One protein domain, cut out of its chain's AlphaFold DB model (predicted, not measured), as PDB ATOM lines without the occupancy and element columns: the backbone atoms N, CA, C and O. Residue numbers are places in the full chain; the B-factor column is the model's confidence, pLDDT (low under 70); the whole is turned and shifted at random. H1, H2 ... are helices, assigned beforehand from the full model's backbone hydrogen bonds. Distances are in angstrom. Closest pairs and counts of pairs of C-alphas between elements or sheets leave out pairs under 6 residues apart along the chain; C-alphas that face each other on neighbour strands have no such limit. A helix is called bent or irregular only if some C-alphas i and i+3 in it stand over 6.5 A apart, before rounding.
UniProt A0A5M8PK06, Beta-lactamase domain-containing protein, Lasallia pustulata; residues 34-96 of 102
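What this domain is: This is residues 34 to 96 of the 102 residues of the protein "Beta-lactamase domain-containing protein" of Lasallia pustulata (UniProt A0A5M8PK06). This is a domain of little regular structure: its longest helix, H4, lies between a loose cluster of three short helices, H1, H2 and H3, at one end and a loop within residues 63 to 85 that reaches the other end and folds back. The 63 printed residues include four named helices, H1 to H4 in order, and no named strand; the class is all helix, with 25 residues in named elements. It is only just compact, close to loose, with a radius of gyration of the C-alphas of 12.6 A, and elongated, spanning 38 by 21 by 18 A.

Where its parts are: H4, residues 86 to 95, is 15.0 A long and ends at C-alpha 95 (134.157, 120.321, 89.527); it is irregular, with C-alphas 87 and 90 7.1 A apart. H1, residues 38 to 41, begins at C-alpha 38 (134.361, 104.825, 85.467). H2 is residues 50 to 55, 8.1 A; H3 is residues 58 to 62.

How they stand to each other: H4 touches no helix. H1 and H2 only just touch, with 3 pairs of C-alphas within 8 A, the closest those of Lys 39 and Arg 53, 6.7 A. H1 and H3 are close but not clearly touching; their closest C-alphas, Val 38 and Ile 58, are 6.3 A apart. H2 and H3 are apart. In H2 and H3 every O i to N i+4 pair is within hydrogen-bond range, in H4 4 of 6; H1 is too short for one.

The domain as a whole: The C-alphas farthest apart, Asp 35 and Asn 79, are 38.2 A apart. The printed part has no cut. The link from H3 to H4, 23 residues, is long. Residues 72 to 73 have pLDDT under 70.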
ATOM      1  N   TRP A  34     131.131  94.897  87.233       98.38
ATOM      2  CA  TRP A  34     130.763  95.679  88.417       98.38
ATOM      3  C   TRP A  34     131.937  96.456  89.032       98.38
ATOM      4  O   TRP A  34     131.714  97.517  89.618       98.38
ATOM      5  N   ASP A  35     133.161  95.957  88.846       98.38
ATOM      6  CA  ASP A  35     134.418  96.566  89.303       98.38
ATOM      7  C   ASP A  35     135.093  97.439  88.232       98.38
ATOM      8  O   ASP A  35     136.174  97.982  88.463       98.38
ATOM      9  N   THR A  36     134.495  97.582  87.042       98.38
ATOM     10  CA  THR A  36     135.066  98.437  85.992       98.38
ATOM     11  C   THR A  36     135.118  99.879  86.478       98.38
ATOM     12  O   THR A  36     134.123 100.416  86.973       98.38
ATOM     13  N   LEU A  37     136.281 100.513  86.321       97.81
ATOM     14  CA  LEU A  37     136.486 101.896  86.726       97.81
ATOM     15  C   LEU A  37     135.798 102.844  85.745       97.81
ATOM     16  O   LEU A  37     135.934 102.724  84.528       97.81
ATOM     17  N   VAL A  38     135.113 103.853  86.276       96.12
ATOM     18  CA  VAL A  38     134.361 104.825  85.467       96.12
ATOM     19  C   VAL A  38     135.264 105.556  84.475       96.12
ATOM     20  O   VAL A  38     134.877 105.743  83.322       96.12
ATOM     21  N   LYS A  39     136.482 105.922  84.891       95.94
ATOM     22  CA  LYS A  39     137.464 106.610  84.035       95.94
ATOM     23  C   LYS A  39     137.884 105.807  82.799       95.94
ATOM     24  O   LYS A  39     138.294 106.412  81.813       95.94
ATOM     25  N   ASP A  40     137.775 104.477  82.841       96.62
ATOM     26  CA  ASP A  40     138.182 103.608  81.734       96.62
ATOM     27  C   ASP A  40     137.111 103.579  80.630       96.62
ATOM     28  O   ASP A  40     137.419 103.347  79.464       96.62
ATOM     29  N   ILE A  41     135.855 103.872  80.987       95.75
ATOM     30  CA  ILE A  41     134.708 103.924  80.068       95.75
ATOM     31  C   ILE A  41     134.414 105.372  79.640       95.75
ATOM     32  O   ILE A  41     134.026 105.633  78.502       95.75
ATOM     33  N   LEU A  42     134.598 106.326  80.557       94.56
ATOM     34  CA  LEU A  42     134.355 107.754  80.369       94.56
ATOM     35  C   LEU A  42     135.671 108.525  80.558       94.56
ATOM     36  O   LEU A  42     135.932 109.028  81.651       94.56
ATOM     37  N   PRO A  43     136.501 108.681  79.509       91.56
ATOM     38  CA  PRO A  43     137.814 109.329  79.624       91.56
ATOM     39  C   PRO A  43     137.736 110.811  80.026       91.56
ATOM     40  O   PRO A  43     138.723 111.382  80.495       91.56
ATOM     41  N   ASP A  44     136.569 111.441  79.876       94.19
ATOM     42  CA  ASP A  44     136.307 112.804  80.341       94.19
ATOM     43  C   ASP A  44     135.950 112.887  81.832       94.19
ATOM     44  O   ASP A  44     135.837 113.996  82.359       94.19
ATOM     45  N   PHE A  45     135.820 111.756  82.537       93.44
ATOM     46  CA  PHE A  45     135.694 111.697  83.996       93.44
ATOM     47  C   PHE A  45     137.042 112.029  84.652       93.44
ATOM     48  O   PHE A  45     137.841 111.172  85.027       93.44
ATOM     49  N   LYS A  46     137.309 113.332  84.749       93.06
ATOM     50  CA  LYS A  46     138.546 113.944  85.246       93.06
ATOM     51  C   LYS A  46     138.253 114.776  86.489       93.06
ATOM     52  O   LYS A  46     138.641 115.942  86.574       93.06
ATOM     53  N   VAL A  47     137.526 114.184  87.432       91.81
ATOM     54  CA  VAL A  47     137.259 114.821  88.720       91.81
ATOM     55  C   VAL A  47     138.576 115.078  89.452       91.81
ATOM     56  O   VAL A  47     139.550 114.341  89.282       91.81
ATOM     57  N   LYS A  48     138.634 116.181  90.203       89.38
ATOM     58  CA  LYS A  48     139.888 116.644  90.817       89.38
ATOM     59  C   LYS A  48     140.391 115.717  91.918       89.38
ATOM     60  O   LYS A  48     141.600 115.604  92.086       89.38
ATOM     61  N   ASP A  49     139.475 115.100  92.659       90.62
ATOM     62  CA  ASP A  49     139.822 114.171  93.727       90.62
ATOM     63  C   ASP A  49     140.417 112.878  93.152       90.62
ATOM     64  O   ASP A  49     139.825 112.230  92.285       90.62
ATOM     65  N   GLU A  50     141.619 112.520  93.605       91.25
ATOM     66  CA  GLU A  50     142.365 111.404  93.027       91.25
ATOM     67  C   GLU A  50     141.776 110.042  93.378       91.25
ATOM     68  O   GLU A  50     141.831 109.148  92.530       91.25
ATOM     69  N   LEU A  51     141.213 109.883  94.581       90.50
ATOM     70  CA  LEU A  51     140.564 108.640  94.995       90.50
ATOM     71  C   LEU A  51     139.305 108.432  94.164       90.50
ATOM     72  O   LEU A  51     139.170 107.409  93.497       90.50
ATOM     73  N   LEU A  52     138.446 109.445  94.084       91.56
ATOM     74  CA  LEU A  52     137.236 109.393  93.275       91.56
ATOM     75  C   LEU A  52     137.564 109.106  91.801       91.56
ATOM     76  O   LEU A  52     136.972 108.216  91.191       91.56
ATOM     77  N   ARG A  53     138.552 109.799  91.225       92.50
ATOM     78  CA  ARG A  53     138.956 109.590  89.826       92.50
ATOM     79  C   ARG A  53     139.459 108.172  89.565       92.50
ATOM     80  O   ARG A  53     139.188 107.618  88.504       92.50
ATOM     81  N   ASN A  54     140.250 107.617  90.482       94.00
ATOM     82  CA  ASN A  54     140.986 106.380  90.235       94.00
ATOM     83  C   ASN A  54     140.318 105.121  90.783       94.00
ATOM     84  O   ASN A  54     140.684 104.042  90.326       94.00
ATOM     85  N   CYS A  55     139.379 105.251  91.718       95.06
ATOM     86  CA  CYS A  55     138.785 104.125  92.434       95.06
ATOM     87  C   CYS A  55     137.286 103.956  92.183       95.06
ATOM     88  O   CYS A  55     136.772 102.889  92.484       95.06
ATOM     89  N   THR A  56     136.581 104.949  91.622       95.62
ATOM     90  CA  THR A  56     135.133 104.816  91.387       95.62
ATOM     91  C   THR A  56     134.838 103.706  90.388       95.62
ATOM     92  O   THR A  56     135.167 103.824  89.201       95.62
ATOM     93  N   THR A  57     134.156 102.668  90.860       97.88
ATOM     94  CA  THR A  57     133.628 101.579  90.035       97.88
ATOM     95  C   THR A  57     132.188 101.850  89.588       97.88
ATOM     96  O   THR A  57     131.506 102.744  90.105       97.88
ATOM     97  N   ILE A  58     131.682 101.043  88.651       97.69
ATOM     98  CA  ILE A  58     130.249 101.013  88.311       97.69
ATOM     99  C   ILE A  58     129.385 100.767  89.557       97.69
ATOM    100  O   ILE A  58     128.359 101.430  89.738       97.69
ATOM    101  N   SER A  59     129.803  99.856  90.440       97.94
ATOM    102  CA  SER A  59     129.072  99.553  91.677       97.94
ATOM    103  C   SER A  59     129.002 100.744  92.624       97.94
ATOM    104  O   SER A  59     127.946 101.001  93.201       97.94
ATOM    105  N   ASP A  60     130.089 101.503  92.766       96.88
ATOM    106  CA  ASP A  60     130.116 102.663  93.663       96.88
ATOM    107  C   ASP A  60     129.145 103.757  93.213       96.88
ATOM    108  O   ASP A  60     128.466 104.357  94.053       96.88
ATOM    109  N   LEU A  61     129.012 103.969  91.894       94.00
ATOM    110  CA  LEU A  61     128.013 104.884  91.333       94.00
ATOM    111  C   LEU A  61     126.582 104.418  91.626       94.00
ATOM    112  O   LEU A  61     125.767 105.209  92.104       94.00
ATOM    113  N   LEU A  62     126.268 103.149  91.353       96.25
ATOM    114  CA  LEU A  62     124.909 102.616  91.514       96.25
ATOM    115  C   LEU A  62     124.501 102.448  92.985       96.25
ATOM    116  O   LEU A  62     123.311 102.470  93.296       96.25
ATOM    117  N   CYS A  63     125.465 102.285  93.892       96.25
ATOM    118  CA  CYS A  63     125.231 102.118  95.327       96.25
ATOM    119  C   CYS A  63     125.446 103.395  96.153       96.25
ATOM    120  O   CYS A  63     125.431 103.305  97.380       96.25
ATOM    121  N   HIS A  64     125.638 104.557  95.521       93.81
ATOM    122  CA  HIS A  64     125.818 105.843  96.209       93.81
ATOM    123  C   HIS A  64     127.006 105.878  97.196       93.81
ATOM    124  O   HIS A  64     126.902 106.469  98.269       93.81
ATOM    125  N   ARG A  65     128.141 105.257  96.846       94.00
ATOM    126  CA  ARG A  65     129.322 105.146  97.735       94.00
ATOM    127  C   ARG A  65     130.427 106.153  97.442       94.00
ATOM    128  O   ARG A  65     131.431 106.182  98.125       94.00
ATOM    129  N   THR A  66     130.250 107.002  96.439       91.94
ATOM    130  CA  THR A  66     131.334 107.864  95.956       91.94
ATOM    131  C   THR A  66     131.657 109.060  96.853       91.94
ATOM    132  O   THR A  66     132.621 109.766  96.582       91.94
ATOM    133  N   GLY A  67     130.821 109.369  97.848       89.88
ATOM    134  CA  GLY A  67     130.975 110.560  98.694       89.88
ATOM    135  C   GLY A  67     130.782 111.907  97.970       89.88
ATOM    136  O   GLY A  67     130.978 112.968  98.572       89.88
ATOM    137  N   MET A  68     130.385 111.890  96.689       88.75
ATOM    138  CA  MET A  68     130.124 113.086  95.879       88.75
ATOM    139  C   MET A  68     128.911 113.873  96.387       88.75
ATOM    140  O   MET A  68     127.936 113.298  96.874       88.75
ATOM    141  N   SER A  69     128.935 115.197  96.213       83.81
ATOM    142  CA  SER A  69     127.775 116.044  96.495       83.81
ATOM    143  C   SER A  69     126.552 115.688  95.655       83.81
ATOM    144  O   SER A  69     126.642 115.375  94.469       83.81
ATOM    145  N   TRP A  70     125.379 115.815  96.276       82.12
ATOM    146  CA  TRP A  70     124.103 115.708  95.581       82.12
ATOM    147  C   TRP A  70     123.904 116.916  94.652       82.12
ATOM    148  O   TRP A  70     124.090 118.055  95.073       82.12
ATOM    149  N   GLY A  71     123.527 116.672  93.392       76.19
ATOM    150  CA  GLY A  71     123.351 117.711  92.370       76.19
ATOM    151  C   GLY A  71     121.985 117.740  91.679       76.19
ATOM    152  O   GLY A  71     121.855 118.448  90.688       76.19
ATOM    153  N   ASP A  72     120.976 116.990  92.140       69.06
ATOM    154  CA  ASP A  72     119.732 116.774  91.371       69.06
ATOM    155  C   ASP A  72     119.003 118.087  91.025       69.06
ATOM    156  O   ASP A  72     118.593 118.283  89.882       69.06
ATOM    157  N   ASN A  73     118.946 119.039  91.964       69.19
ATOM    158  CA  ASN A  73     118.312 120.352  91.757       69.19
ATOM    159  C   ASN A  73     119.124 121.312  90.865       69.19
ATOM    160  O   ASN A  73     118.708 122.450  90.653       69.19
ATOM    161  N   LEU A  74     120.292 120.892  90.372       76.25
ATOM    162  CA  LEU A  74     121.144 121.699  89.498       76.25
ATOM    163  C   LEU A  74     120.992 121.331  88.023       76.25
ATOM    164  O   LEU A  74     121.468 122.076  87.175       76.25
ATOM    165  N   TYR A  75     120.328 120.220  87.696       82.31
ATOM    166  CA  TYR A  75     120.078 119.838  86.304       82.31
ATOM    167  C   TYR A  75     118.761 120.414  85.777       82.31
ATOM    168  O   TYR A  75     118.717 120.889  84.641       82.31
ATOM    169  N   VAL A  76     117.712 120.429  86.607       83.44
ATOM    170  CA  VAL A  76     116.379 120.933  86.244       83.44
ATOM    171  C   VAL A  76     115.857 121.858  87.343       83.44
ATOM    172  O   VAL A  76     115.771 121.465  88.505       83.44
ATOM    173  N   GLY A  77     115.525 123.095  86.973       82.19
ATOM    174  CA  GLY A  77     114.963 124.097  87.879       82.19
ATOM    175  C   GLY A  77     113.459 123.921  88.110       82.19
ATOM    176  O   GLY A  77     112.783 123.186  87.395       82.19
ATOM    177  N   SER A  78     112.903 124.656  89.078       81.38
ATOM    178  CA  SER A  78     111.483 124.558  89.472       81.38
ATOM    179  C   SER A  78     110.476 124.899  88.363       81.38
ATOM    180  O   SER A  78     109.317 124.515  88.469       81.38
ATOM    181  N   ASN A  79     110.914 125.577  87.297       85.38
ATOM    182  CA  ASN A  79     110.106 125.896  86.115       85.38
ATOM    183  C   ASN A  79     110.370 124.948  84.926       85.38
ATOM    184  O   ASN A  79     110.036 125.284  83.795       85.38
ATOM    185  N   ASN A  80     110.977 123.779  85.162       81.06
ATOM    186  CA  ASN A  80     111.460 122.846  84.130       81.06
ATOM    187  C   ASN A  80     112.541 123.422  83.199       81.06
ATOM    188  O   ASN A  80     112.786 122.891  82.116       81.06
ATOM    189  N   ASP A  81     113.225 124.478  83.632       86.12
ATOM    190  CA  ASP A  81     114.372 125.017  82.914       86.12
ATOM    191  C   ASP A  81     115.578 124.085  83.068       86.12
ATOM    192  O   ASP A  81     115.893 123.627  84.171       86.12
ATOM    193  N   VAL A  82     116.285 123.825  81.968       88.06
ATOM    194  CA  VAL A  82     117.547 123.076  81.991       88.06
ATOM    195  C   VAL A  82     118.647 123.999  82.511       88.06
ATOM    196  O   VAL A  82     119.090 124.904  81.805       88.06
ATOM    197  N   LEU A  83     119.087 123.765  83.748       89.81
ATOM    198  CA  LEU A  83     120.099 124.587  84.423       89.81
ATOM    199  C   LEU A  83     121.525 124.136  84.077       89.81
ATOM    200  O   LEU A  83     122.399 124.964  83.815       89.81
ATOM    201  N   ILE A  84     121.748 122.822  84.018       90.75
ATOM    202  CA  ILE A  84     122.982 122.211  83.516       90.75
ATOM    203  C   ILE A  84     122.601 121.317  82.347       90.75
ATOM    204  O   ILE A  84     121.897 120.318  82.495       90.75
ATOM    205  N   SER A  85     123.065 121.694  81.160       90.00
ATOM    206  CA  SER A  85     122.799 120.933  79.947       90.00
ATOM    207  C   SER A  85     123.664 119.674  79.875       90.00
ATOM    208  O   SER A  85     124.748 119.626  80.454       90.00
ATOM    209  N   GLY A  86     123.238 118.675  79.095       87.25
ATOM    210  CA  GLY A  86     123.992 117.424  78.924       87.25
ATOM    211  C   GLY A  86     125.456 117.621  78.497       87.25
ATOM    212  O   GLY A  86     126.339 116.921  78.983       87.25
ATOM    213  N   LYS A  87     125.734 118.621  77.645       90.25
ATOM    214  CA  LYS A  87     127.103 118.977  77.215       90.25
ATOM    215  C   LYS A  87     127.956 119.574  78.344       90.25
ATOM    216  O   LYS A  87     129.178 119.500  78.285       90.25
ATOM    217  N   ASP A  88     127.321 120.153  79.362       91.38
ATOM    218  CA  ASP A  88     127.981 120.792  80.502       91.38
ATOM    219  C   ASP A  88     128.031 119.873  81.738       91.38
ATOM    220  O   ASP A  88     128.775 120.155  82.680       91.38
ATOM    221  N   SER A  89     127.311 118.743  81.727       90.25
ATOM    222  CA  SER A  89     127.257 117.783  82.838       90.25
ATOM    223  C   SER A  89     128.639 117.308  83.270       90.25
ATOM    224  O   SER A  89     128.954 117.334  84.456       90.25
ATOM    225  N   MET A  90     129.513 116.939  82.325       92.06
ATOM    226  CA  MET A  90     130.866 116.485  82.672       92.06
ATOM    227  C   MET A  90     131.717 117.590  83.294       92.06
ATOM    228  O   MET A  90     132.481 117.331  84.223       92.06
ATOM    229  N   LYS A  91     131.558 118.839  82.844       92.00
ATOM    230  CA  LYS A  91     132.237 119.991  83.452       92.00
ATOM    231  C   LYS A  91     131.791 120.180  84.902       92.00
ATOM    232  O   LYS A  91     132.635 120.408  85.766       92.00
ATOM    233  N   TYR A  92     130.490 120.055  85.165       89.75
ATOM    234  CA  TYR A  92     129.946 120.101  86.518       89.75
ATOM    235  C   TYR A  92     130.468 118.943  87.380       89.75
ATOM    236  O   TYR A  92     131.043 119.198  88.438       89.75
ATOM    237  N   LEU A  93     130.355 117.696  86.909       89.38
ATOM    238  CA  LEU A  93     130.816 116.503  87.629       89.38
ATOM    239  C   LEU A  93     132.303 116.595  87.986       89.38
ATOM    240  O   LEU A  93     132.676 116.352  89.129       89.38
ATOM    241  N   ASN A  94     133.141 117.050  87.053       92.12
ATOM    242  CA  ASN A  94     134.578 117.205  87.284       92.12
ATOM    243  C   ASN A  94     134.929 118.328  88.276       92.12
ATOM    244  O   ASN A  94     136.044 118.365  88.798       92.12
ATOM    245  N   SER A  95     133.999 119.253  88.534       88.19
ATOM    246  CA  SER A  95     134.157 120.321  89.527       88.19
ATOM    247  C   SER A  95     133.687 119.942  90.933       88.19
ATOM    248  O   SER A  95     133.926 120.714  91.860       88.19
ATOM    249  N   GLN A  96     133.033 118.784  91.095       79.94
ATOM    250  CA  GLN A  96     132.518 118.339  92.388       79.94
ATOM    251  C   GLN A  96     133.651 118.093  93.387       79.94
ATOM    252  O   GLN A  96     134.742 117.641  93.032       79.94
TER     253      GLN A  96